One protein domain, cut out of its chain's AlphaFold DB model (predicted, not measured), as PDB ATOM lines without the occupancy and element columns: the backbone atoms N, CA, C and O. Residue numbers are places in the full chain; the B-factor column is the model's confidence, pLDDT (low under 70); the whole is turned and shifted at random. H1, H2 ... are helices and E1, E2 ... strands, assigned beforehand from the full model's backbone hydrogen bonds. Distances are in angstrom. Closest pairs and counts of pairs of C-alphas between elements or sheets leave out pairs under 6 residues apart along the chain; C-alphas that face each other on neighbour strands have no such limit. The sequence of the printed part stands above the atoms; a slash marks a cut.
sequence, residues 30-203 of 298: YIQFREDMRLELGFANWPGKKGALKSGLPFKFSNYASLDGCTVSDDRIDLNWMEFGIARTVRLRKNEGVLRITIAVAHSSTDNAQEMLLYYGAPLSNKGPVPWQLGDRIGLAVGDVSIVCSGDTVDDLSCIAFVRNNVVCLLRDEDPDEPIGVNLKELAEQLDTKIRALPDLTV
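Overview. This is residues 30 to 203 of the 298 residues of an uncharacterized protein of Planctomycetes bacterium (UniProt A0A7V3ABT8). A twisted sheet of seven strands forms the middle layer of the domain: it curls round H2 on one face, while H4 packs along E6 and E7 on the other. H1 lies off to the side near H2, not on the sheet, and the long stretch of residues 41 to 70, with no named element, runs round the outside from H1 to E1. The printed part has 174 residues, with four named helices and seven named strands in the order H1 E1 E2 E3 H2 E4 H3 E5 E6 E7 H4, and its class is mixed. The sheet runs E1 E2 E3 E7 E6 E5 E4, all antiparallel. The whole is compact and rounded, with a radius of gyration of the C-alphas of 15.1 A and spans of 41 by 36 by 31 A.

Arrangement. H1, residues 30 to 40, is close to but not clearly touching H2, residues 110 to 121: their closest C-alphas, of Arg 34 and Leu 118, are 7.2 A apart. They run opposite ways at a steep tilt of 66 degrees. E1, residues 71 to 78, E2, 85 to 94, and E3, 97 to 106, form a meander, each strand the antiparallel neighbour of the one before; N 76 and O 89 are 2.9 A apart, N 90 and O 101 2.8 A. H2 is on the sheet, and its closest C-alpha pair with E3 is Ala 113 and Ala 106, 5.0 A. E4, residues 132 to 134, is an edge strand beside E5, residues 145 to 149, with N 148 and O 133 at 3.0 A. H3, residues 135 to 138, is on the face opposite to H2, over none of the strands, at a height over the sheet of 6.0 A. E5, E6, residues 159 to 164, and E7, residues 167 to 173, form a second meander, with N 161 and O 147 at 2.8 A and N 169 and O 162 at 2.8 A. E3, of the first meander, and E7, of the second, are antiparallel neighbours, with N 102 and O 170 within hydrogen-bond range at 2.8 A. H4, residues 184 to 196, lies over E7 and E6 on the same face as H3, at a height over the sheet of 9.2 A, and runs along the strands, at 11 degrees to E7 on the local plane. In H1, H2 and H4 every O i to N i+4 pair is within hydrogen-bond range; H3 is too short for one.

Along the chain. H1 begins at C-alpha 30, (-9.669, 31.241, -3.874), and is 15.2 A long. E1 measures 20.1 A, E2 29.4 A, E3 29.6 A, H2 15.6 A, E6 16.7 A and E7 20.2 A; E4, H3 and E5 are shorter. H4, 18.1 A long, ends at C-alpha 196, (-5.598, 52.719, -27.442).

Size, cuts and confidence. The C-alphas farthest apart, of Asp 177 and Thr 202, are 44.4 A apart. The printed part has no cut, and the link H1 to E1 is long, with 30 residues. Mean pLDDT of the printed part is 88.4; residue 30 and residues 121 to 131 and 150 to 153 are under 70.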
ATOM      1  N   TYR A  30     -10.080  30.380  -2.766       67.12
ATOM      2  CA  TYR A  30      -9.669  31.241  -3.874       67.12
ATOM      3  C   TYR A  30     -10.409  30.903  -5.172       67.12
ATOM      4  O   TYR A  30     -10.899  31.796  -5.859       67.12
ATOM      5  N   ILE A  31     -10.523  29.608  -5.487       72.69
ATOM      6  CA  ILE A  31     -11.259  29.149  -6.670       72.69
ATOM      7  C   ILE A  31     -12.730  29.554  -6.555       72.69
ATOM      8  O   ILE A  31     -13.255  30.151  -7.489       72.69
ATOM      9  N   GLN A  32     -13.369  29.298  -5.409       76.44
ATOM     10  CA  GLN A  32     -14.777  29.645  -5.213       76.44
ATOM     11  C   GLN A  32     -15.010  31.157  -5.310       76.44
ATOM     12  O   GLN A  32     -15.867  31.583  -6.073       76.44
ATOM     13  N   PHE A  33     -14.195  31.964  -4.622       76.44
ATOM     14  CA  PHE A  33     -14.282  33.426  -4.688       76.44
ATOM     15  C   PHE A  33     -14.195  33.949  -6.126       76.44
ATOM     16  O   PHE A  33     -14.955  34.829  -6.525       76.44
ATOM     17  N   ARG A  34     -13.294  33.384  -6.937       78.12
ATOM     18  CA  ARG A  34     -13.152  33.774  -8.341       78.12
ATOM     19  C   ARG A  34     -14.378  33.392  -9.167       78.12
ATOM     20  O   ARG A  34     -14.802  34.185 -10.001       78.12
ATOM     21  N   GLU A  35     -14.939  32.202  -8.972       82.94
ATOM     22  CA  GLU A  35     -16.168  31.806  -9.674       82.94
ATOM     23  C   GLU A  35     -17.355  32.693  -9.274       82.94
ATOM     24  O   GLU A  35     -18.108  33.134 -10.145       82.94
ATOM     25  N   ASP A  36     -17.465  33.050  -7.994       80.69
ATOM     26  CA  ASP A  36     -18.484  33.982  -7.505       80.69
ATOM     27  C   ASP A  36     -18.326  35.357  -8.173       80.69
ATOM     28  O   ASP A  36     -19.291  35.894  -8.714       80.69
ATOM     29  N   MET A  37     -17.098  35.879  -8.261       79.44
ATOM     30  CA  MET A  37     -16.810  37.120  -8.986       79.44
ATOM     31  C   MET A  37     -17.140  37.039 -10.479       79.44
ATOM     32  O   MET A  37     -17.673  37.993 -11.047       79.44
ATOM     33  N   ARG A  38     -16.822  35.915 -11.139       86.44
ATOM     34  CA  ARG A  38     -17.148  35.714 -12.561       86.44
ATOM     35  C   ARG A  38     -18.652  35.810 -12.788       86.44
ATOM     36  O   ARG A  38     -19.075  36.399 -13.784       86.44
ATOM     37  N   LEU A  39     -19.439  35.239 -11.879       84.69
ATOM     38  CA  LEU A  39     -20.896  35.296 -11.918       84.69
ATOM     39  C   LEU A  39     -21.409  36.707 -11.603       84.69
ATOM     40  O   LEU A  39     -22.178  37.256 -12.390       84.69
ATOM     41  N   GLU A  40     -20.947  37.314 -10.510       80.94
ATOM     42  CA  GLU A  40     -21.402  38.624 -10.025       80.94
ATOM     43  C   GLU A  40     -21.107  39.757 -11.017       80.94
ATOM     44  O   GLU A  40     -21.958  40.614 -11.269       80.94
ATOM     45  N   LEU A  41     -19.924  39.740 -11.636       82.12
ATOM     46  CA  LEU A  41     -19.510  40.755 -12.604       82.12
ATOM     47  C   LEU A  41     -19.915  40.418 -14.046       82.12
ATOM     48  O   LEU A  41     -19.644  41.206 -14.952       82.12
ATOM     49  N   GLY A  42     -20.547  39.265 -14.287       84.25
ATOM     50  CA  GLY A  42     -21.002  38.863 -15.618       84.25
ATOM     51  C   GLY A  42     -19.862  38.608 -16.607       84.25
ATOM     52  O   GLY A  42     -19.980  38.969 -17.778       84.25
ATOM     53  N   PHE A  43     -18.776  37.969 -16.160       86.19
ATOM     54  CA  PHE A  43     -17.542  37.729 -16.926       86.19
ATOM     55  C   PHE A  43     -17.772  37.113 -18.312       86.19
ATOM     56  O   PHE A  43     -17.066  37.425 -19.269       86.19
ATOM     57  N   ALA A  44     -18.772  36.241 -18.452       87.38
ATOM     58  CA  ALA A  44     -19.118  35.628 -19.736       87.38
ATOM     59  C   ALA A  44     -19.510  36.658 -20.817       87.38
ATOM     60  O   ALA A  44     -19.337  36.386 -22.004       87.38
ATOM     61  N   ASN A  45     -19.997  37.831 -20.405       88.56
ATOM     62  CA  ASN A  45     -20.527  38.881 -21.275       88.56
ATOM     63  C   ASN A  45     -19.597  40.095 -21.401       88.56
ATOM     64  O   ASN A  45     -19.984  41.099 -21.998       88.56
ATOM     65  N   TRP A  46     -18.391  40.034 -20.834       90.31
ATOM     66  CA  TRP A  46     -17.442  41.138 -20.914       90.31
ATOM     67  C   TRP A  46     -17.031  41.424 -22.372       90.31
ATOM     68  O   TRP A  46     -16.739  40.491 -23.130       90.31
ATOM     69  N   PRO A  47     -17.002  42.702 -22.797       90.56
ATOM     70  CA  PRO A  47     -16.576  43.089 -24.139       90.56
ATOM     71  C   PRO A  47     -15.086  42.802 -24.368       90.56
ATOM     72  O   PRO A  47     -14.331  42.539 -23.438       90.56
ATOM     73  N   GLY A  48     -14.640  42.846 -25.627       86.56
ATOM     74  CA  GLY A  48     -13.212  42.783 -25.968       86.56
ATOM     75  C   GLY A  48     -12.573  41.386 -25.969       86.56
ATOM     76  O   GLY A  48     -11.442  41.258 -26.423       86.56
ATOM     77  N   LYS A  49     -13.290  40.316 -25.582       85.88
ATOM     78  CA  LYS A  49     -12.775  38.923 -25.524       85.88
ATOM     79  C   LYS A  49     -12.247  38.336 -26.835       85.88
ATOM     80  O   LYS A  49     -11.568  37.314 -26.811       85.88
ATOM     81  N   LYS A  50     -12.565  38.958 -27.970       85.81
ATOM     82  CA  LYS A  50     -12.113  38.561 -29.315       85.81
ATOM     83  C   LYS A  50     -11.476  39.734 -30.069       85.81
ATOM     84  O   LYS A  50     -11.572  39.804 -31.291       85.81
ATOM     85  N   GLY A  51     -10.928  40.702 -29.333       87.38
ATOM     86  CA  GLY A  51     -10.283  41.880 -29.908       87.38
ATOM     87  C   GLY A  51      -8.933  41.555 -30.548       87.38
ATOM     88  O   GLY A  51      -8.378  40.472 -30.359       87.38
ATOM     89  N   ALA A  52      -8.390  42.517 -31.295       93.94
ATOM     90  CA  ALA A  52      -7.004  42.458 -31.753       93.94
ATOM     91  C   ALA A  52      -6.030  42.490 -30.564       93.94
ATOM     92  O   ALA A  52      -6.394  42.921 -29.469       93.94
ATOM     93  N   LEU A  53      -4.779  42.079 -30.766       96.88
ATOM     94  CA  LEU A  53      -3.744  42.227 -29.744       96.88
ATOM     95  C   LEU A  53      -3.072  43.598 -29.863       96.88
ATOM     96  O   LEU A  53      -3.046  44.210 -30.925       96.88
ATOM     97  N   LYS A  54      -2.493  44.073 -28.768       97.62
ATOM     98  CA  LYS A  54      -1.533  45.174 -28.727       97.62
ATOM     99  C   LYS A  54      -0.159  44.595 -28.424       97.62
ATOM    100  O   LYS A  54      -0.050  43.560 -27.767       97.62
ATOM    101  N   SER A  55       0.895  45.301 -28.824       95.81
ATOM    102  CA  SER A  55       2.282  44.930 -28.504       95.81
ATOM    103  C   SER A  55       2.549  44.806 -27.001       95.81
ATOM    104  O   SER A  55       3.486  44.124 -26.610       95.81
ATOM    105  N   GLY A  56       1.740  45.473 -26.175       96.06
ATOM    106  CA  GLY A  56       2.022  45.756 -24.772       96.06
ATOM    107  C   GLY A  56       2.394  47.223 -24.573       96.06
ATOM    108  O   GLY A  56       2.658  47.942 -25.540       96.06
ATOM    109  N   LEU A  57       2.376  47.682 -23.321       96.00
ATOM    110  CA  LEU A  57       2.640  49.077 -22.972       96.00
ATOM    111  C   LEU A  57       4.054  49.226 -22.380       96.00
ATOM    112  O   LEU A  57       4.262  48.798 -21.243       96.00
ATOM    113  N   PRO A  58       5.005  49.880 -23.078       93.88
ATOM    114  CA  PRO A  58       6.320  50.189 -22.524       93.88
ATOM    115  C   PRO A  58       6.198  51.287 -21.460       93.88
ATOM    116  O   PRO A  58       6.286  52.489 -21.733       93.88
ATOM    117  N   PHE A  59       5.921  50.870 -20.226       94.81
ATOM    118  CA  PHE A  59       5.652  51.778 -19.122       94.81
ATOM    119  C   PHE A  59       6.940  52.438 -18.613       94.81
ATOM    120  O   PHE A  59       7.832  51.792 -18.060       94.81
ATOM    121  N   LYS A  60       7.004  53.762 -18.757       93.62
ATOM    122  CA  LYS A  60       8.020  54.623 -18.145       93.62
ATOM    123  C   LYS A  60       7.298  55.674 -17.321       93.62
ATOM    124  O   LYS A  60       6.572  56.482 -17.893       93.62
ATOM    125  N   PHE A  61       7.474  55.653 -16.002       92.12
ATOM    126  CA  PHE A  61       6.712  56.523 -15.097       92.12
ATOM    127  C   PHE A  61       6.927  58.019 -15.395       92.12
ATOM    128  O   PHE A  61       5.989  58.795 -15.290       92.12
ATOM    129  N   SER A  62       8.109  58.399 -15.897       92.31
ATOM    130  CA  SER A  62       8.424  59.764 -16.350       92.31
ATOM    131  C   SER A  62       7.539  60.282 -17.494       92.31
ATOM    132  O   SER A  62       7.589  61.461 -17.819       92.31
ATOM    133  N   ASN A  63       6.759  59.415 -18.148       94.00
ATOM    134  CA  ASN A  63       5.867  59.787 -19.248       94.00
ATOM    135  C   ASN A  63       4.457  60.195 -18.782       94.00
ATOM    136  O   ASN A  63       3.577  60.364 -19.635       94.00
ATOM    137  N   TYR A  64       4.228  60.284 -17.470       94.81
ATOM    138  CA  TYR A  64       2.924  60.539 -16.862       94.81
ATOM    139  C   TYR A  64       3.056  61.682 -15.856       94.81
ATOM    140  O   TYR A  64       3.634  61.502 -14.790       94.81
ATOM    141  N   ALA A  65       2.498  62.848 -16.189       91.44
ATOM    142  CA  ALA A  65       2.565  64.039 -15.333       91.44
ATOM    143  C   ALA A  65       1.875  63.829 -13.970       91.44
ATOM    144  O   ALA A  65       2.265  64.418 -12.967       91.44
ATOM    145  N   SER A  66       0.885  62.932 -13.902       91.19
ATOM    146  CA  SER A  66       0.222  62.551 -12.647       91.19
ATOM    147  C   SER A  66       1.159  61.852 -11.651       91.19
ATOM    148  O   SER A  66       0.827  61.743 -10.472       91.19
ATOM    149  N   LEU A  67       2.335  61.403 -12.103       95.94
ATOM    150  CA  LEU A  67       3.365  60.760 -11.287       95.94
ATOM    151  C   LEU A  67       4.498  61.723 -10.899       95.94
ATOM    152  O   LEU A  67       5.513  61.293 -10.346       95.94
ATOM    153  N   ASP A  68       4.346  63.024 -11.160       94.31
ATOM    154  CA  ASP A  68       5.356  64.018 -10.815       94.31
ATOM    155  C   ASP A  68       5.609  64.061  -9.296       94.31
ATOM    156  O   ASP A  68       4.700  64.125  -8.452       94.31
ATOM    157  N   GLY A  69       6.896  64.020  -8.943       94.50
ATOM    158  CA  GLY A  69       7.375  63.956  -7.561       94.50
ATOM    159  C   GLY A  69       7.367  62.554  -6.941       94.50
ATOM    160  O   GLY A  69       7.810  62.408  -5.804       94.50
ATOM    161  N   CYS A  70       6.905  61.525  -7.656       96.56
ATOM    162  CA  CYS A  70       7.054  60.143  -7.214       96.56
ATOM    163  C   CYS A  70       8.476  59.616  -7.466       96.56
ATOM    164  O   CYS A  70       9.143  59.983  -8.434       96.56
ATOM    165  N   THR A  71       8.916  58.677  -6.630       96.88
ATOM    166  CA  THR A  71      10.167  57.924  -6.808       96.88
ATOM    167  C   THR A  71       9.890  56.428  -6.883       96.88
ATOM    168  O   THR A  71       8.959  55.931  -6.251       96.88
ATOM    169  N   VAL A  72      10.678  55.694  -7.670       97.25
ATOM    170  CA  VAL A  72      10.557  54.233  -7.767       97.25
ATOM    171  C   VAL A  72      11.211  53.596  -6.545       97.25
ATOM    172  O   VAL A  72      12.398  53.794  -6.303       97.25
ATOM    173  N   SER A  73      10.431  52.826  -5.791       96.56
ATOM    174  CA  SER A  73      10.896  52.059  -4.628       96.56
ATOM    175  C   SER A  73      11.066  50.567  -4.920       96.56
ATOM    176  O   SER A  73      11.870  49.908  -4.270       96.56
ATOM    177  N   ASP A  74      10.332  50.044  -5.904       97.00
ATOM    178  CA  ASP A  74      10.411  48.661  -6.380       97.00
ATOM    179  C   ASP A  74       9.996  48.617  -7.859       97.00
ATOM    180  O   ASP A  74       9.072  49.327  -8.268       97.00
ATOM    181  N   ASP A  75      10.666  47.796  -8.663       96.50
ATOM    182  CA  ASP A  75      10.350  47.552 -10.075       96.50
ATOM    183  C   ASP A  75      10.726  46.114 -10.422       96.50
ATOM    184  O   ASP A  75      11.902  45.779 -10.578       96.50
ATOM    185  N   ARG A  76       9.716  45.255 -10.547       95.38
ATOM    186  CA  ARG A  76       9.915  43.815 -10.702       95.38
ATOM    187  C   ARG A  76       9.001  43.208 -11.749       95.38
ATOM    188  O   ARG A  76       7.874  43.654 -11.962       95.38
ATOM    189  N   ILE A  77       9.490  42.137 -12.360       96.19
ATOM    190  CA  ILE A  77       8.691  41.253 -13.204       96.19
ATOM    191  C   ILE A  77       8.032  40.199 -12.311       96.19
ATOM    192  O   ILE A  77       8.692  39.593 -11.469       96.19
ATOM    193  N   ASP A  78       6.736  39.993 -12.498       93.62
ATOM    194  CA  ASP A  78       5.949  38.959 -11.839       93.62
ATOM    195  C   ASP A  78       5.671  37.819 -12.829       93.62
ATOM    196  O   ASP A  78       5.152  38.031 -13.929       93.62
ATOM    197  N   LEU A  79       6.056  36.610 -12.418       92.88
ATOM    198  CA  LEU A  79       6.004  35.382 -13.208       92.88
ATOM    199  C   LEU A  79       4.931  34.398 -12.711       92.88
ATOM    200  O   LEU A  79       4.840  33.288 -13.231       92.88
ATOM    201  N   ASN A  80       4.108  34.772 -11.725       86.88
ATOM    202  CA  ASN A  80       3.139  33.856 -11.109       86.88
ATOM    203  C   ASN A  80       2.073  33.332 -12.090       86.88
ATOM    204  O   ASN A  80       1.519  32.262 -11.865       86.88
ATOM    205  N   TRP A  81       1.812  34.053 -13.185       86.69
ATOM    206  CA  TRP A  81       0.728  33.761 -14.130       86.69
ATOM    207  C   TRP A  81       1.210  33.643 -15.582       86.69
ATOM    208  O   TRP A  81       0.474  33.980 -16.510       86.69
ATOM    209  N   MET A  82       2.437  33.140 -15.785       91.06
ATOM    210  CA  MET A  82       3.051  32.978 -17.118       91.06
ATOM    211  C   MET A  82       2.208  32.165 -18.109       91.06
ATOM    212  O   MET A  82       2.365  32.331 -19.319       91.06
ATOM    213  N   GLU A  83       1.306  31.305 -17.628       90.88
ATOM    214  CA  GLU A  83       0.359  30.594 -18.492       90.88
ATOM    215  C   GLU A  83      -0.558  31.559 -19.266       90.88
ATOM    216  O   GLU A  83      -0.836  31.325 -20.443       90.88
ATOM    217  N   PHE A  84      -0.925  32.698 -18.668       93.81
ATOM    218  CA  PHE A  84      -1.759  33.729 -19.288       93.81
ATOM    219  C   PHE A  84      -0.940  34.879 -19.888       93.81
ATOM    220  O   PHE A  84      -1.258  35.357 -20.982       93.81
ATOM    221  N   GLY A  85       0.121  35.314 -19.201       95.31
ATOM    222  CA  GLY A  85       0.884  36.521 -19.529       95.31
ATOM    223  C   GLY A  85       2.010  36.813 -18.540       95.31
ATOM    224  O   GLY A  85       2.233  36.069 -17.593       95.31
ATOM    225  N   ILE A  86       2.713  37.925 -18.743       96.12
ATOM    226  CA  ILE A  86       3.679  38.454 -17.769       96.12
ATOM    227  C   ILE A  86       3.200  39.806 -17.266       96.12
ATOM    228  O   ILE A  86       2.621  40.588 -18.023       96.12
ATOM    229  N   ALA A  87       3.470  40.087 -15.992       96.75
ATOM    230  CA  ALA A  87       3.258  41.400 -15.413       96.75
ATOM    231  C   ALA A  87       4.572  42.054 -14.985       96.75
ATOM    232  O   ALA A  87       5.537  41.399 -14.600       96.75
ATOM    233  N   ARG A  88       4.585  43.381 -15.007       97.00
ATOM    234  CA  ARG A  88       5.567  44.222 -14.338       97.00
ATOM    235  C   ARG A  88       4.846  45.020 -13.270       97.00
ATOM    236  O   ARG A  88       3.866  45.703 -13.560       97.00
ATOM    237  N   THR A  89       5.344  44.932 -12.046       96.62
ATOM    238  CA  THR A  89       4.858  45.711 -10.910       96.62
ATOM    239  C   THR A  89       5.889  46.772 -10.570       96.62
ATOM    240  O   THR A  89       7.043  46.446 -10.304       96.62
ATOM    241  N   VAL A  90       5.463  48.030 -10.546       97.38
ATOM    242  CA  VAL A  90       6.257  49.173 -10.097       97.38
ATOM    243  C   VAL A  90       5.593  49.754  -8.853       97.38
ATOM    244  O   VAL A  90       4.395  50.044  -8.874       97.38
ATOM    245  N   ARG A  91       6.352  49.931  -7.771       97.31
ATOM    246  CA  ARG A  91       5.895  50.648  -6.575       97.31
ATOM    247  C   ARG A  91       6.534  52.015  -6.507       97.31
ATOM    248  O   ARG A  91       7.758  52.145  -6.417       97.31
ATOM    249  N   LEU A  92       5.688  53.026  -6.511       97.25
ATOM    250  CA  LEU A  92       6.066  54.419  -6.428       97.25
ATOM    251  C   LEU A  92       5.817  54.942  -5.016       97.25
ATOM    252  O   LEU A  92       4.831  54.571  -4.385       97.25
ATOM    253  N   ARG A  93       6.704  55.815  -4.542       96.44
ATOM    254  CA  ARG A  93       6.572  56.528  -3.270       96.44
ATOM    255  C   ARG A  93       6.488  58.026  -3.494       96.44
ATOM    256  O   ARG A  93       7.242  58.561  -4.312       96.44
ATOM    257  N   LYS A  94       5.621  58.691  -2.736       95.12
ATOM    258  CA  LYS A  94       5.558  60.151  -2.620       95.12
ATOM    259  C   LYS A  94       5.221  60.484  -1.174       95.12
ATOM    260  O   LYS A  94       4.138  60.148  -0.710       95.12
ATOM    261  N   ASN A  95       6.150  61.134  -0.475       91.38
ATOM    262  CA  ASN A  95       6.122  61.199   0.990       91.38
ATOM    263  C   ASN A  95       6.040  59.767   1.564       91.38
ATOM    264  O   ASN A  95       6.791  58.903   1.106       91.38
ATOM    265  N   GLU A  96       5.133  59.510   2.506       91.62
ATOM    266  CA  GLU A  96       4.920  58.173   3.074       91.62
ATOM    267  C   GLU A  96       4.017  57.269   2.211       91.62
ATOM    268  O   GLU A  96       4.150  56.045   2.254       91.62
ATOM    269  N   GLY A  97       3.186  57.852   1.339       93.94
ATOM    270  CA  GLY A  97       2.225  57.102   0.533       93.94
ATOM    271  C   GLY A  97       2.856  56.230  -0.554       93.94
ATOM    272  O   GLY A  97       3.900  56.562  -1.140       93.94
ATOM    273  N   VAL A  98       2.195  55.104  -0.849       95.19
ATOM    274  CA  VAL A  98       2.681  54.063  -1.768       95.19
ATOM    275  C   VAL A  98       1.643  53.742  -2.840       95.19
ATOM    276  O   VAL A  98       0.555  53.260  -2.555       95.19
ATOM    277  N   LEU A  99       2.026  53.909  -4.105       95.69
ATOM    278  CA  LEU A  99       1.223  53.545  -5.269       95.69
ATOM    279  C   LEU A  99       1.830  52.324  -5.937       95.69
ATOM    280  O   LEU A  99       2.965  52.357  -6.415       95.69
ATOM    281  N   ARG A 100       1.044  51.262  -6.058       96.00
ATOM    282  CA  ARG A 100       1.380  50.109  -6.882       96.00
ATOM    283  C   ARG A 100       0.745  50.245  -8.259       96.00
ATOM    284  O   ARG A 100      -0.474  50.301  -8.385       96.00
ATOM    285  N   ILE A 101       1.582  50.198  -9.289       97.31
ATOM    286  CA  ILE A 101       1.179  50.112 -10.692       97.31
ATOM    287  C   ILE A 101       1.583  48.736 -11.204       97.31
ATOM    288  O   ILE A 101       2.761  48.389 -11.193       97.31
ATOM    289  N   THR A 102       0.624  47.937 -11.654       97.31
ATOM    290  CA  THR A 102       0.896  46.683 -12.365       97.31
ATOM    291  C   THR A 102       0.443  46.826 -13.804       97.31
ATOM    292  O   THR A 102      -0.711  47.157 -14.054       97.31
ATOM    293  N   ILE A 103       1.348  46.567 -14.740       97.88
ATOM    294  CA  ILE A 103       1.035  46.436 -16.161       97.88
ATOM    295  C   ILE A 103       1.260  44.978 -16.516       97.88
ATOM    296  O   ILE A 103       2.332  44.449 -16.235       97.88
ATOM    297  N   ALA A 104       0.276  44.327 -17.117       97.50
ATOM    298  CA  ALA A 104       0.404  42.951 -17.561       97.50
ATOM    299  C   ALA A 104      -0.011  42.799 -19.018       97.50
ATOM    300  O   ALA A 104      -0.868  43.534 -19.505       97.50
ATOM    301  N   VAL A 105       0.615  41.859 -19.719       97.75
ATOM    302  CA  VAL A 105       0.342  41.595 -21.133       97.75
ATOM    303  C   VAL A 105       0.074  40.112 -21.312       97.75
ATOM    304  O   VAL A 105       0.943  39.273 -21.056       97.75
ATOM    305  N   ALA A 106      -1.138  39.795 -21.755       96.69
ATOM    306  CA  ALA A 106      -1.511  38.443 -22.122       96.69
ATOM    307  C   ALA A 106      -0.916  38.079 -23.486       96.69
ATOM    308  O   ALA A 106      -0.939  38.882 -24.427       96.69
ATOM    309  N   HIS A 107      -0.370  36.866 -23.591       89.25
ATOM    310  CA  HIS A 107       0.478  36.490 -24.728       89.25
ATOM    311  C   HIS A 107      -0.242  35.743 -25.854       89.25
ATOM    312  O   HIS A 107       0.334  35.597 -26.922       89.25
ATOM    313  N   SER A 108      -1.468  35.259 -25.651       85.31
ATOM    314  CA  SER A 108      -2.150  34.402 -26.644       85.31
ATOM    315  C   SER A 108      -3.590  34.794 -26.957       85.31
ATOM    316  O   SER A 108      -4.096  34.432 -28.017       85.31
ATOM    317  N   SER A 109      -4.261  35.545 -26.084       92.50
ATOM    318  CA  SER A 109      -5.621  36.014 -26.335       92.50
ATOM    319  C   SER A 109      -5.969  37.217 -25.462       92.50
ATOM    320  O   SER A 109      -5.368  37.450 -24.412       92.50
ATOM    321  N   THR A 110      -6.983  37.969 -25.879       92.44
ATOM    322  CA  THR A 110      -7.613  39.000 -25.048       92.44
ATOM    323  C   THR A 110      -8.419  38.398 -23.890       92.44
ATOM    324  O   THR A 110      -8.549  39.036 -22.855       92.44
ATOM    325  N   ASP A 111      -8.919  37.161 -24.011       92.19
ATOM    326  CA  ASP A 111      -9.622  36.463 -22.919       92.19
ATOM    327  C   ASP A 111      -8.669  36.155 -21.749       92.19
ATOM    328  O   ASP A 111      -9.008  36.403 -20.595       92.19
ATOM    329  N   ASN A 112      -7.419  35.776 -22.040       93.56
ATOM    330  CA  ASN A 112      -6.373  35.617 -21.026       93.56
ATOM    331  C   ASN A 112      -6.100  36.918 -20.261       93.56
ATOM    332  O   ASN A 112      -5.798  36.874 -19.074       93.56
ATOM    333  N   ALA A 113      -6.211  38.084 -20.904       94.62
ATOM    334  CA  ALA A 113      -6.059  39.356 -20.200       94.62
ATOM    335  C   ALA A 113      -7.220  39.609 -19.231       94.62
ATOM    336  O   ALA A 113      -7.018  40.177 -18.163       94.62
ATOM    337  N   GLN A 114      -8.427  39.145 -19.554       91.88
ATOM    338  CA  GLN A 114      -9.561  39.226 -18.635       91.88
ATOM    339  C   GLN A 114      -9.414  38.252 -17.463       91.88
ATOM    340  O   GLN A 114      -9.734  38.617 -16.335       91.88
ATOM    341  N   GLU A 115      -8.865  37.057 -17.698       90.88
ATOM    342  CA  GLU A 115      -8.451  36.161 -16.611       90.88
ATOM    343  C   GLU A 115      -7.429  36.857 -15.707       90.88
ATOM    344  O   GLU A 115      -7.631  36.960 -14.500       90.88
ATOM    345  N   MET A 116      -6.372  37.432 -16.288       92.00
ATOM    346  CA  MET A 116      -5.369  38.193 -15.539       92.00
ATOM    347  C   MET A 116      -5.978  39.374 -14.772       92.00
ATOM    348  O   MET A 116      -5.552  39.644 -13.651       92.00
ATOM    349  N   LEU A 117      -6.989  40.057 -15.321       92.06
ATOM    350  CA  LEU A 117      -7.716  41.112 -14.612       92.06
ATOM    351  C   LEU A 117      -8.394  40.577 -13.342       92.06
ATOM    352  O   LEU A 117      -8.349  41.258 -12.324       92.06
ATOM    353  N   LEU A 118      -8.958  39.366 -13.352       87.25
ATOM    354  CA  LEU A 118      -9.503  38.748 -12.137       87.25
ATOM    355  C   LEU A 118      -8.401  38.420 -11.117       87.25
ATOM    356  O   LEU A 118      -8.585  38.647  -9.924       87.25
ATOM    357  N   TYR A 119      -7.244  37.934 -11.576       83.88
ATOM    358  CA  TYR A 119      -6.118  37.593 -10.696       83.88
ATOM    359  C   TYR A 119      -5.481  38.816 -10.026       83.88
ATOM    360  O   TYR A 119      -5.184  38.788  -8.832       83.88
ATOM    361  N   TYR A 120      -5.260  39.887 -10.788       81.94
ATOM    362  CA  TYR A 120      -4.590  41.093 -10.300       81.94
ATOM    363  C   TYR A 120      -5.558  42.115  -9.708       81.94
ATOM    364  O   TYR A 120      -5.240  42.764  -8.709       81.94
ATOM    365  N   GLY A 121      -6.720  42.272 -10.337       69.50
ATOM    366  CA  GLY A 121      -7.701  43.301 -10.027       69.50
ATOM    367  C   GLY A 121      -8.437  43.072  -8.719       69.50
ATOM    368  O   GLY A 121      -8.855  44.055  -8.127       69.50
ATOM    369  N   ALA A 122      -8.536  41.825  -8.244       62.81
ATOM    370  CA  ALA A 122      -9.357  41.458  -7.093       62.81
ATOM    371  C   ALA A 122      -8.574  40.834  -5.918       62.81
ATOM    372  O   ALA A 122      -8.787  39.670  -5.569       62.81
ATOM    373  N   PRO A 123      -7.638  41.556  -5.276       58.00
ATOM    374  CA  PRO A 123      -6.983  41.059  -4.076       58.00
ATOM    375  C   PRO A 123      -8.001  40.783  -2.965       58.00
ATOM    376  O   PRO A 123      -8.759  41.663  -2.555       58.00
ATOM    377  N   LEU A 124      -7.952  39.573  -2.411       51.16
ATOM    378  CA  LEU A 124      -8.587  39.256  -1.137       51.16
ATOM    379  C   LEU A 124      -8.034  40.208  -0.067       51.16
ATOM    380  O   LEU A 124      -6.817  40.318   0.098       51.16
ATOM    381  N   SER A 125      -8.910  40.903   0.662       48.34
ATOM    382  CA  SER A 125      -8.494  41.567   1.894       48.34
ATOM    383  C   SER A 125      -8.649  40.606   3.064       48.34
ATOM    384  O   SER A 125      -9.611  39.841   3.147       48.34
ATOM    385  N   ASN A 126      -7.746  40.711   4.034       42.16
ATOM    386  CA  ASN A 126      -7.824  39.982   5.302       42.16
ATOM    387  C   ASN A 126      -9.065  40.394   6.130       42.16
ATOM    388  O   ASN A 126      -9.344  39.790   7.161       42.16
ATOM    389  N   LYS A 127      -9.783  41.445   5.697       42.62
ATOM    390  CA  LYS A 127     -10.982  42.015   6.324       42.62
ATOM    391  C   LYS A 127     -12.293  41.532   5.668       42.62
ATOM    392  O   LYS A 127     -13.355  42.004   6.057       42.62
ATOM    393  N   GLY A 128     -12.234  40.596   4.714       44.41
ATOM    394  CA  GLY A 128     -13.396  40.099   3.965       44.41
ATOM    395  C   GLY A 128     -13.422  40.577   2.504       44.41
ATOM    396  O   GLY A 128     -12.477  41.244   2.061       44.41
ATOM    397  N   PRO A 129     -14.461  40.211   1.728       50.72
ATOM    398  CA  PRO A 129     -14.598  40.650   0.343       50.72
ATOM    399  C   PRO A 129     -14.677  42.177   0.308       50.72
ATOM    400  O   PRO A 129     -15.559  42.783   0.914       50.72
ATOM    401  N   VAL A 130     -13.719  42.803  -0.370       59.81
ATOM    402  CA  VAL A 130     -13.800  44.232  -0.675       59.81
ATOM    403  C   VAL A 130     -14.923  44.403  -1.699       59.81
ATOM    404  O   VAL A 130     -14.973  43.595  -2.626       59.81
ATOM    405  N   PRO A 131     -15.844  45.372  -1.554       68.06
ATOM    406  CA  PRO A 131     -16.879  45.576  -2.557       68.06
ATOM    407  C   PRO A 131     -16.220  45.971  -3.880       68.06
ATOM    408  O   PRO A 131     -15.564  47.010  -3.982       68.06
ATOM    409  N   TRP A 132     -16.377  45.102  -4.874       77.75
ATOM    410  CA  TRP A 132     -15.959  45.337  -6.247       77.75
ATOM    411  C   TRP A 132     -17.165  45.800  -7.043       77.75
ATOM    412  O   TRP A 132     -18.267  45.276  -6.892       77.75
ATOM    413  N   GLN A 133     -16.953  46.749  -7.940       83.94
ATOM    414  CA  GLN A 133     -17.967  47.121  -8.916       83.94
ATOM    415  C   GLN A 133     -17.318  47.384 -10.265       83.94
ATOM    416  O   GLN A 133     -16.134  47.717 -10.351       83.94
ATOM    417  N   LEU A 134     -18.103  47.212 -11.325       87.19
ATOM    418  CA  LEU A 134     -17.690  47.627 -12.657       87.19
ATOM    419  C   LEU A 134     -17.531  49.152 -12.669       87.19
ATOM    420  O   LEU A 134     -18.384  49.867 -12.139       87.19
ATOM    421  N   GLY A 135     -16.436  49.649 -13.245       88.06
ATOM    422  CA  GLY A 135     -16.138  51.083 -13.230       88.06
ATOM    423  C   GLY A 135     -17.166  51.925 -13.996       88.06
ATOM    424  O   GLY A 135     -17.418  53.071 -13.628       88.06
ATOM    425  N   ASP A 136     -17.842  51.350 -14.994       86.88
ATOM    426  CA  ASP A 136     -18.906  52.021 -15.749       86.88
ATOM    427  C   ASP A 136     -20.088  52.450 -14.862       86.88
ATOM    428  O   ASP A 136     -20.663  53.516 -15.083       86.88
ATOM    429  N   ARG A 137     -20.391  51.691 -13.800       85.69
ATOM    430  CA  ARG A 137     -21.454  52.002 -12.827       85.69
ATOM    431  C   ARG A 137     -21.207  53.288 -12.045       85.69
ATOM    432  O   ARG A 137     -22.169  53.888 -11.575       85.69
ATOM    433  N   ILE A 138     -19.951  53.718 -11.936       85.25
ATOM    434  CA  ILE A 138     -19.572  54.984 -11.295       85.25
ATOM    435  C   ILE A 138     -19.066  56.028 -12.299       85.25
ATOM    436  O   ILE A 138     -18.551  57.065 -11.900       85.25
ATOM    437  N   GLY A 139     -19.215  55.793 -13.606       87.38
ATOM    438  CA  GLY A 139     -18.797  56.741 -14.642       87.38
ATOM    439  C   GLY A 139     -17.303  56.713 -14.987       87.38
ATOM    440  O   GLY A 139     -16.805  57.658 -15.600       87.38
ATOM    441  N   LEU A 140     -16.578  55.647 -14.631       90.56
ATOM    442  CA  LEU A 140     -15.199  55.422 -15.063       90.56
ATOM    443  C   LEU A 140     -15.173  54.646 -16.393       90.56
ATOM    444  O   LEU A 140     -15.419  53.443 -16.436       90.56
ATOM    445  N   ALA A 141     -14.827  55.331 -17.484       91.62
ATOM    446  CA  ALA A 141     -14.826  54.778 -18.843       91.62
ATOM    447  C   ALA A 141     -13.405  54.462 -19.358       91.62
ATOM    448  O   ALA A 141     -12.966  54.993 -20.380       91.62
ATOM    449  N   VAL A 142     -12.683  53.595 -18.643       95.12
ATOM    450  CA  VAL A 142     -11.345  53.100 -19.028       95.12
ATOM    451  C   VAL A 142     -11.385  51.603 -19.318       95.12
ATOM    452  O   VAL A 142     -12.188  50.874 -18.734       95.12
ATOM    453  N   GLY A 143     -10.510  51.134 -20.207       95.44
ATOM    454  CA  GLY A 143     -10.527  49.747 -20.663       95.44
ATOM    455  C   GLY A 143     -11.777  49.354 -21.460       95.44
ATOM    456  O   GLY A 143     -12.700  50.142 -21.688       95.44
ATOM    457  N   ASP A 144     -11.755  48.133 -21.980       93.94
ATOM    458  CA  ASP A 144     -12.946  47.417 -22.436       93.94
ATOM    459  C   ASP A 144     -13.788  47.023 -21.217       93.94
ATOM    460  O   ASP A 144     -15.012  47.106 -21.248       93.94
ATOM    461  N   VAL A 145     -13.111  46.653 -20.126       92.94
ATOM    462  CA  VAL A 145     -13.695  46.408 -18.806       92.94
ATOM    463  C   VAL A 145     -12.810  47.042 -17.749       92.94
ATOM    464  O   VAL A 145     -11.581  46.977 -17.841       92.94
ATOM    465  N   SER A 146     -13.439  47.598 -16.720       93.56
ATOM    466  CA  SER A 146     -12.768  48.071 -15.520       93.56
ATOM    467  C   SER A 146     -13.495  47.595 -14.269       93.56
ATOM    468  O   SER A 146     -14.718  47.453 -14.249       93.56
ATOM    469  N   ILE A 147     -12.717  47.338 -13.227       90.88
ATOM    470  CA  ILE A 147     -13.155  46.984 -11.886       90.88
ATOM    471  C   ILE A 147     -12.514  47.994 -10.944       90.88
ATOM    472  O   ILE A 147     -11.326  48.304 -11.057       90.88
ATOM    473  N   VAL A 148     -13.295  48.502 -10.005       89.12
ATOM    474  CA  VAL A 148     -12.827  49.444  -8.989       89.12
ATOM    475  C   VAL A 148     -13.080  48.886  -7.595       89.12
ATOM    476  O   VAL A 148     -13.970  48.052  -7.405       89.12
ATOM    477  N   CYS A 149     -12.292  49.343  -6.625       81.38
ATOM    478  CA  CYS A 149     -12.457  48.995  -5.217       81.38
ATOM    479  C   CYS A 149     -12.385  50.247  -4.343       81.38
ATOM    480  O   CYS A 149     -11.515  51.093  -4.564       81.38
ATOM    481  N   SER A 150     -13.266  50.256  -3.330       69.94
ATOM    482  CA  SER A 150     -13.552  51.326  -2.360       69.94
ATOM    483  C   SER A 150     -13.993  52.654  -2.980       69.94
ATOM    484  O   SER A 150     -13.471  53.049  -4.010       69.94
ATOM    485  N   GLY A 151     -14.914  53.352  -2.317       59.22
ATOM    486  CA  GLY A 151     -15.426  54.656  -2.746       59.22
ATOM    487  C   GLY A 151     -16.822  54.569  -3.368       59.22
ATOM    488  O   GLY A 151     -17.088  53.721  -4.220       59.22
ATOM    489  N   ASP A 152     -17.712  55.464  -2.934       62.62
ATOM    490  CA  ASP A 152     -19.032  55.663  -3.551       62.62
ATOM    491  C   ASP A 152     -18.931  56.530  -4.821       62.62
ATOM    492  O   ASP A 152     -19.863  56.600  -5.625       62.62
ATOM    493  N   THR A 153     -17.786  57.193  -5.005       69.94
ATOM    494  CA  THR A 153     -17.494  58.108  -6.107       69.94
ATOM    495  C   THR A 153     -16.145  57.783  -6.750       69.94
ATOM    496  O   THR A 153     -15.307  57.092  -6.169       69.94
ATOM    497  N   VAL A 154     -15.919  58.294  -7.964       72.19
ATOM    498  CA  VAL A 154     -14.654  58.108  -8.698       72.19
ATOM    499  C   VAL A 154     -13.466  58.786  -8.003       72.19
ATOM    500  O   VAL A 154     -12.322  58.391  -8.224       72.19
ATOM    501  N   ASP A 155     -13.731  59.780  -7.158       76.00
ATOM    502  CA  ASP A 155     -12.691  60.551  -6.478       76.00
ATOM    503  C   ASP A 155     -12.180  59.851  -5.201       76.00
ATOM    504  O   ASP A 155     -11.102  60.188  -4.716       76.00
ATOM    505  N   ASP A 156     -12.887  58.820  -4.717       75.25
ATOM    506  CA  ASP A 156     -12.580  58.087  -3.474       75.25
ATOM    507  C   ASP A 156     -12.037  56.661  -3.722       75.25
ATOM    508  O   ASP A 156     -12.097  55.781  -2.854       75.25
ATOM    509  N   LEU A 157     -11.534  56.397  -4.932       83.06
ATOM    510  CA  LEU A 157     -11.058  55.071  -5.330       83.06
ATOM    511  C   LEU A 157      -9.668  54.771  -4.757       83.06
ATOM    512  O   LEU A 157      -8.716  55.500  -5.024       83.06
ATOM    513  N   SER A 158      -9.511  53.639  -4.061       85.81
ATOM    514  CA  SER A 158      -8.183  53.126  -3.660       85.81
ATOM    515  C   SER A 158      -7.573  52.205  -4.713       85.81
ATOM    516  O   SER A 158      -6.385  51.878  -4.665       85.81
ATOM    517  N   CYS A 159      -8.387  51.741  -5.662       90.50
ATOM    518  CA  CYS A 159      -7.975  50.771  -6.657       90.50
ATOM    519  C   CYS A 159      -8.771  50.925  -7.954       90.50
ATOM    520  O   CYS A 159     -10.003  50.955  -7.940       90.50
ATOM    521  N   ILE A 160      -8.055  50.950  -9.078       93.56
ATOM    522  CA  ILE A 160      -8.609  50.854 -10.427       93.56
ATOM    523  C   ILE A 160      -7.858  49.750 -11.159       93.56
ATOM    524  O   ILE A 160      -6.649  49.846 -11.367       93.56
ATOM    525  N   ALA A 161      -8.574  48.725 -11.600       94.94
ATOM    526  CA  ALA A 161      -8.054  47.695 -12.479       94.94
ATOM    527  C   ALA A 161      -8.831  47.718 -13.794       94.94
ATOM    528  O   ALA A 161     -10.053  47.800 -13.788       94.94
ATOM    529  N   PHE A 162      -8.159  47.643 -14.934       96.25
ATOM    530  CA  PHE A 162      -8.839  47.578 -16.222       96.25
ATOM    531  C   PHE A 162      -8.058  46.759 -17.235       96.25
ATOM    532  O   PHE A 162      -6.855  46.540 -17.104       96.25
ATOM    533  N   VAL A 163      -8.768  46.313 -18.262       96.31
ATOM    534  CA  VAL A 163      -8.203  45.610 -19.408       96.31
ATOM    535  C   VAL A 163      -8.561  46.358 -20.678       96.31
ATOM    536  O   VAL A 163      -9.702  46.774 -20.846       96.31
ATOM    537  N   ARG A 164      -7.597  46.529 -21.577       96.94
ATOM    538  CA  ARG A 164      -7.802  47.006 -22.945       96.94
ATOM    539  C   ARG A 164      -7.106  46.023 -23.874       96.94
ATOM    540  O   ARG A 164      -5.883  45.879 -23.807       96.94
ATOM    541  N   ASN A 165      -7.868  45.342 -24.725       96.44
ATOM    542  CA  ASN A 165      -7.375  44.256 -25.564       96.44
ATOM    543  C   ASN A 165      -6.662  43.184 -24.706       96.44
ATOM    544  O   ASN A 165      -7.291  42.537 -23.874       96.44
ATOM    545  N   ASN A 166      -5.355  42.980 -24.899       97.62
ATOM    546  CA  ASN A 166      -4.531  42.035 -24.142       97.62
ATOM    547  C   ASN A 166      -3.679  42.695 -23.041       97.62
ATOM    548  O   ASN A 166      -2.815  42.031 -22.471       97.62
ATOM    549  N   VAL A 167      -3.882  43.985 -22.759       97.94
ATOM    550  CA  VAL A 167      -3.123  44.733 -21.749       97.94
ATOM    551  C   VAL A 167      -3.990  44.954 -20.519       97.94
ATOM    552  O   VAL A 167      -5.078  45.518 -20.610       97.94
ATOM    553  N   VAL A 168      -3.485  44.537 -19.363       97.62
ATOM    554  CA  VAL A 168      -4.103  44.743 -18.052       97.62
ATOM    555  C   VAL A 168      -3.334  45.825 -17.314       97.62
ATOM    556  O   VAL A 168      -2.104  45.853 -17.333       97.62
ATOM    557  N   CYS A 169      -4.054  46.714 -16.649       97.75
ATOM    558  CA  CYS A 169      -3.500  47.731 -15.773       97.75
ATOM    559  C   CYS A 169      -4.178  47.633 -14.410       97.75
ATOM    560  O   CYS A 169      -5.397  47.525 -14.335       97.75
ATOM    561  N   LEU A 170      -3.394  47.697 -13.341       96.06
ATOM    562  CA  LEU A 170      -3.866  47.832 -11.968       96.06
ATOM    563  C   LEU A 170      -3.150  49.017 -11.336       96.06
ATOM    564  O   LEU A 170      -1.923  49.051 -11.289       96.06
ATOM    565  N   LEU A 171      -3.932  49.942 -10.809       95.25
ATOM    566  CA  LEU A 171      -3.501  51.071 -10.009       95.25
ATOM    567  C   LEU A 171      -4.057  50.865  -8.614       95.25
ATOM    568  O   LEU A 171      -5.263  50.680  -8.467       95.25
ATOM    569  N   ARG A 172      -3.198  50.872  -7.602       92.88
ATOM    570  CA  ARG A 172      -3.629  50.699  -6.221       92.88
ATOM    571  C   ARG A 172      -2.850  51.609  -5.297       92.88
ATOM    572  O   ARG A 172      -1.632  51.461  -5.201       92.88
ATOM    573  N   ASP A 173      -3.564  52.474  -4.594       91.50
ATOM    574  CA  ASP A 173      -3.032  53.090  -3.388       91.50
ATOM    575  C   ASP A 173      -2.942  51.997  -2.309       91.50
ATOM    576  O   ASP A 173      -3.937  51.348  -1.968       91.50
ATOM    577  N   GLU A 174      -1.719  51.660  -1.899       88.75
ATOM    578  CA  GLU A 174      -1.478  50.573  -0.948       88.75
ATOM    579  C   GLU A 174      -1.720  51.012   0.502       88.75
ATOM    580  O   GLU A 174      -1.896  50.129   1.346       88.75
ATOM    581  N   ASP A 175      -1.788  52.321   0.774       83.69
ATOM    582  CA  ASP A 175      -2.006  52.870   2.111       83.69
ATOM    583  C   ASP A 175      -3.166  53.887   2.127       83.69
ATOM    584  O   ASP A 175      -2.983  55.056   1.791       83.69
ATOM    585  N   PRO A 176      -4.388  53.468   2.505       76.62
ATOM    586  CA  PRO A 176      -5.529  54.375   2.560       76.62
ATOM    587  C   PRO A 176      -5.449  55.389   3.713       76.62
ATOM    588  O   PRO A 176      -6.149  56.400   3.659       76.62
ATOM    589  N   ASP A 177      -4.648  55.123   4.750       82.56
ATOM    590  CA  ASP A 177      -4.472  56.041   5.880       82.56
ATOM    591  C   ASP A 177      -3.453  57.143   5.525       82.56
ATOM    592  O   ASP A 177      -3.564  58.279   5.992       82.56
ATOM    593  N   GLU A 178      -2.508  56.829   4.634       86.81
ATOM    594  CA  GLU A 178      -1.485  57.739   4.114       86.81
ATOM    595  C   GLU A 178      -1.491  57.762   2.571       86.81
ATOM    596  O   GLU A 178      -0.536  57.311   1.930       86.81
ATOM    597  N   PRO A 179      -2.553  58.302   1.938       87.81
ATOM    598  CA  PRO A 179      -2.723  58.213   0.494       87.81
ATOM    599  C   PRO A 179      -1.590  58.923  -0.247       87.81
ATOM    600  O   PRO A 179      -1.140  60.010   0.129       87.81
ATOM    601  N   ILE A 180      -1.173  58.358  -1.379       92.31
ATOM    602  CA  ILE A 180      -0.062  58.904  -2.173       92.31
ATOM    603  C   ILE A 180      -0.396  60.261  -2.826       92.31
ATOM    604  O   ILE A 180       0.488  60.985  -3.295       92.31
ATOM    605  N   GLY A 181      -1.680  60.628  -2.869       90.69
ATOM    606  CA  GLY A 181      -2.153  61.877  -3.469       90.69
ATOM    607  C   GLY A 181      -2.037  61.906  -4.997       90.69
ATOM    608  O   GLY A 181      -2.014  62.983  -5.592       90.69
ATOM    609  N   VAL A 182      -1.932  60.739  -5.640       92.69
ATOM    610  CA  VAL A 182      -2.011  60.595  -7.101       92.69
ATOM    611  C   VAL A 182      -3.471  60.407  -7.497       92.69
ATOM    612  O   VAL A 182      -4.155  59.542  -6.957       92.69
ATOM    613  N   ASN A 183      -3.938  61.172  -8.485       92.75
ATOM    614  CA  ASN A 183      -5.265  60.971  -9.058       92.75
ATOM    615  C   ASN A 183      -5.289  59.674  -9.888       92.75
ATOM    616  O   ASN A 183      -4.810  59.638 -11.026       92.75
ATOM    617  N   LEU A 184      -5.835  58.595  -9.312       93.19
ATOM    618  CA  LEU A 184      -5.869  57.281  -9.964       93.19
ATOM    619  C   LEU A 184      -6.718  57.287 -11.238       93.19
ATOM    620  O   LEU A 184      -6.346  56.629 -12.210       93.19
ATOM    621  N   LYS A 185      -7.826  58.037 -11.255       93.25
ATOM    622  CA  LYS A 185      -8.700  58.160 -12.427       93.25
ATOM    623  C   LYS A 185      -7.939  58.761 -13.604       93.25
ATOM    624  O   LYS A 185      -7.902  58.165 -14.678       93.25
ATOM    625  N   GLU A 186      -7.289  59.901 -13.386       94.56
ATOM    626  CA  GLU A 186      -6.510  60.582 -14.421       94.56
ATOM    627  C   GLU A 186      -5.376  59.684 -14.936       94.56
ATOM    628  O   GLU A 186      -5.168  59.553 -16.144       94.56
ATOM    629  N   LEU A 187      -4.664  59.000 -14.035       96.44
ATOM    630  CA  LEU A 187      -3.617  58.056 -14.419       96.44
ATOM    631  C   LEU A 187      -4.170  56.880 -15.245       96.44
ATOM    632  O   LEU A 187      -3.554  56.494 -16.241       96.44
ATOM    633  N   ALA A 188      -5.332  56.331 -14.879       96.50
ATOM    634  CA  ALA A 188      -5.989  55.267 -15.636       96.50
ATOM    635  C   ALA A 188      -6.386  55.732 -17.046       96.50
ATOM    636  O   ALA A 188      -6.136  55.021 -18.018       96.50
ATOM    637  N   GLU A 189      -6.940  56.939 -17.176       96.31
ATOM    638  CA  GLU A 189      -7.303  57.545 -18.465       96.31
ATOM    639  C   GLU A 189      -6.070  57.788 -19.351       96.31
ATOM    640  O   GLU A 189      -6.099  57.517 -20.559       96.31
ATOM    641  N   GLN A 190      -4.951  58.236 -18.767       96.94
ATOM    642  CA  GLN A 190      -3.680  58.405 -19.478       96.94
ATOM    643  C   GLN A 190      -3.123  57.065 -19.982       96.94
ATOM    644  O   GLN A 190      -2.659  56.978 -21.124       96.94
ATOM    645  N   LEU A 191      -3.171  56.015 -19.155       97.81
ATOM    646  CA  LEU A 191      -2.755  54.664 -19.538       97.81
ATOM    647  C   LEU A 191      -3.643  54.103 -20.653       97.81
ATOM    648  O   LEU A 191      -3.124  53.655 -21.676       97.81
ATOM    649  N   ASP A 192      -4.964  54.185 -20.496       97.94
ATOM    650  CA  ASP A 192      -5.922  53.705 -21.493       97.94
ATOM    651  C   ASP A 192      -5.745  54.412 -22.841       97.94
ATOM    652  O   ASP A 192      -5.704  53.765 -23.888       97.94
ATOM    653  N   THR A 193      -5.549  55.733 -22.821       97.31
ATOM    654  CA  THR A 193      -5.277  56.530 -24.027       97.31
ATOM    655  C   THR A 193      -4.012  56.054 -24.738       97.31
ATOM    656  O   THR A 193      -4.015  55.882 -25.958       97.31
ATOM    657  N   LYS A 194      -2.931  55.791 -23.991       97.56
ATOM    658  CA  LYS A 194      -1.681  55.282 -24.570       97.56
ATOM    659  C   LYS A 194      -1.850  53.881 -25.150       97.56
ATOM    660  O   LYS A 194      -1.344  53.639 -26.239       97.56
ATOM    661  N   ILE A 195      -2.574  52.983 -24.478       97.75
ATOM    662  CA  ILE A 195      -2.830  51.627 -24.994       97.75
ATOM    663  C   ILE A 195      -3.688  51.685 -26.261       97.75
ATOM    664  O   ILE A 195      -3.398  50.998 -27.238       97.75
ATOM    665  N   ARG A 196      -4.721  52.534 -26.280       96.94
ATOM    666  CA  ARG A 196      -5.598  52.719 -27.442       96.94
ATOM    667  C   ARG A 196      -4.839  53.228 -28.667       96.94
ATOM    668  O   ARG A 196      -5.159  52.823 -29.780       96.94
ATOM    669  N   ALA A 197      -3.835  54.080 -28.458       97.50
ATOM    670  CA  ALA A 197      -2.984  54.614 -29.517       97.50
ATOM    671  C   ALA A 197      -1.999  53.584 -30.107       97.50
ATOM    672  O   ALA A 197      -1.424  53.839 -31.165       97.50
ATOM    673  N   LEU A 198      -1.789  52.434 -29.453       97.12
ATOM    674  CA  LEU A 198      -0.963  51.360 -30.004       97.12
ATOM    675  C   LEU A 198      -1.653  50.711 -31.216       97.12
ATOM    676  O   LEU A 198      -2.881  50.574 -31.211       97.12
ATOM    677  N   PRO A 199      -0.897  50.243 -32.224       96.94
ATOM    678  CA  PRO A 199      -1.464  49.498 -33.344       96.94
ATOM    679  C   PRO A 199      -2.187  48.225 -32.892       96.94
ATOM    680  O   PRO A 199      -1.759  47.559 -31.949       96.94
ATOM    681  N   ASP A 200      -3.263  47.885 -33.596       97.25
ATOM    682  CA  ASP A 200      -3.861  46.553 -33.529       97.25
ATOM    683  C   ASP A 200      -2.973  45.554 -34.278       97.25
ATOM    684  O   ASP A 200      -2.512  45.828 -35.387       97.25
ATOM    685  N   LEU A 201      -2.745  44.396 -33.664       96.88
ATOM    686  CA  LEU A 201      -1.892  43.327 -34.162       96.88
ATOM    687  C   LEU A 201      -2.686  42.029 -34.319       96.88
ATOM    688  O   LEU A 201      -3.544  41.697 -33.492       96.88
ATOM    689  N   THR A 202      -2.341  41.256 -35.347       95.38
ATOM    690  CA  THR A 202      -2.668  39.825 -35.390       95.38
ATOM    691  C   THR A 202      -1.803  39.049 -34.392       95.38
ATOM    692  O   THR A 202      -0.823  39.572 -33.855       95.38
ATOM    693  N   VAL A 203      -2.138  37.777 -34.156       93.50
ATOM    694  CA  VAL A 203      -1.327  36.891 -33.304       93.50
ATOM    695  C   VAL A 203       0.084  36.743 -33.870       93.50
ATOM    696  O   VAL A 203       1.055  36.867 -33.135       93.50
TER     697      VAL A 203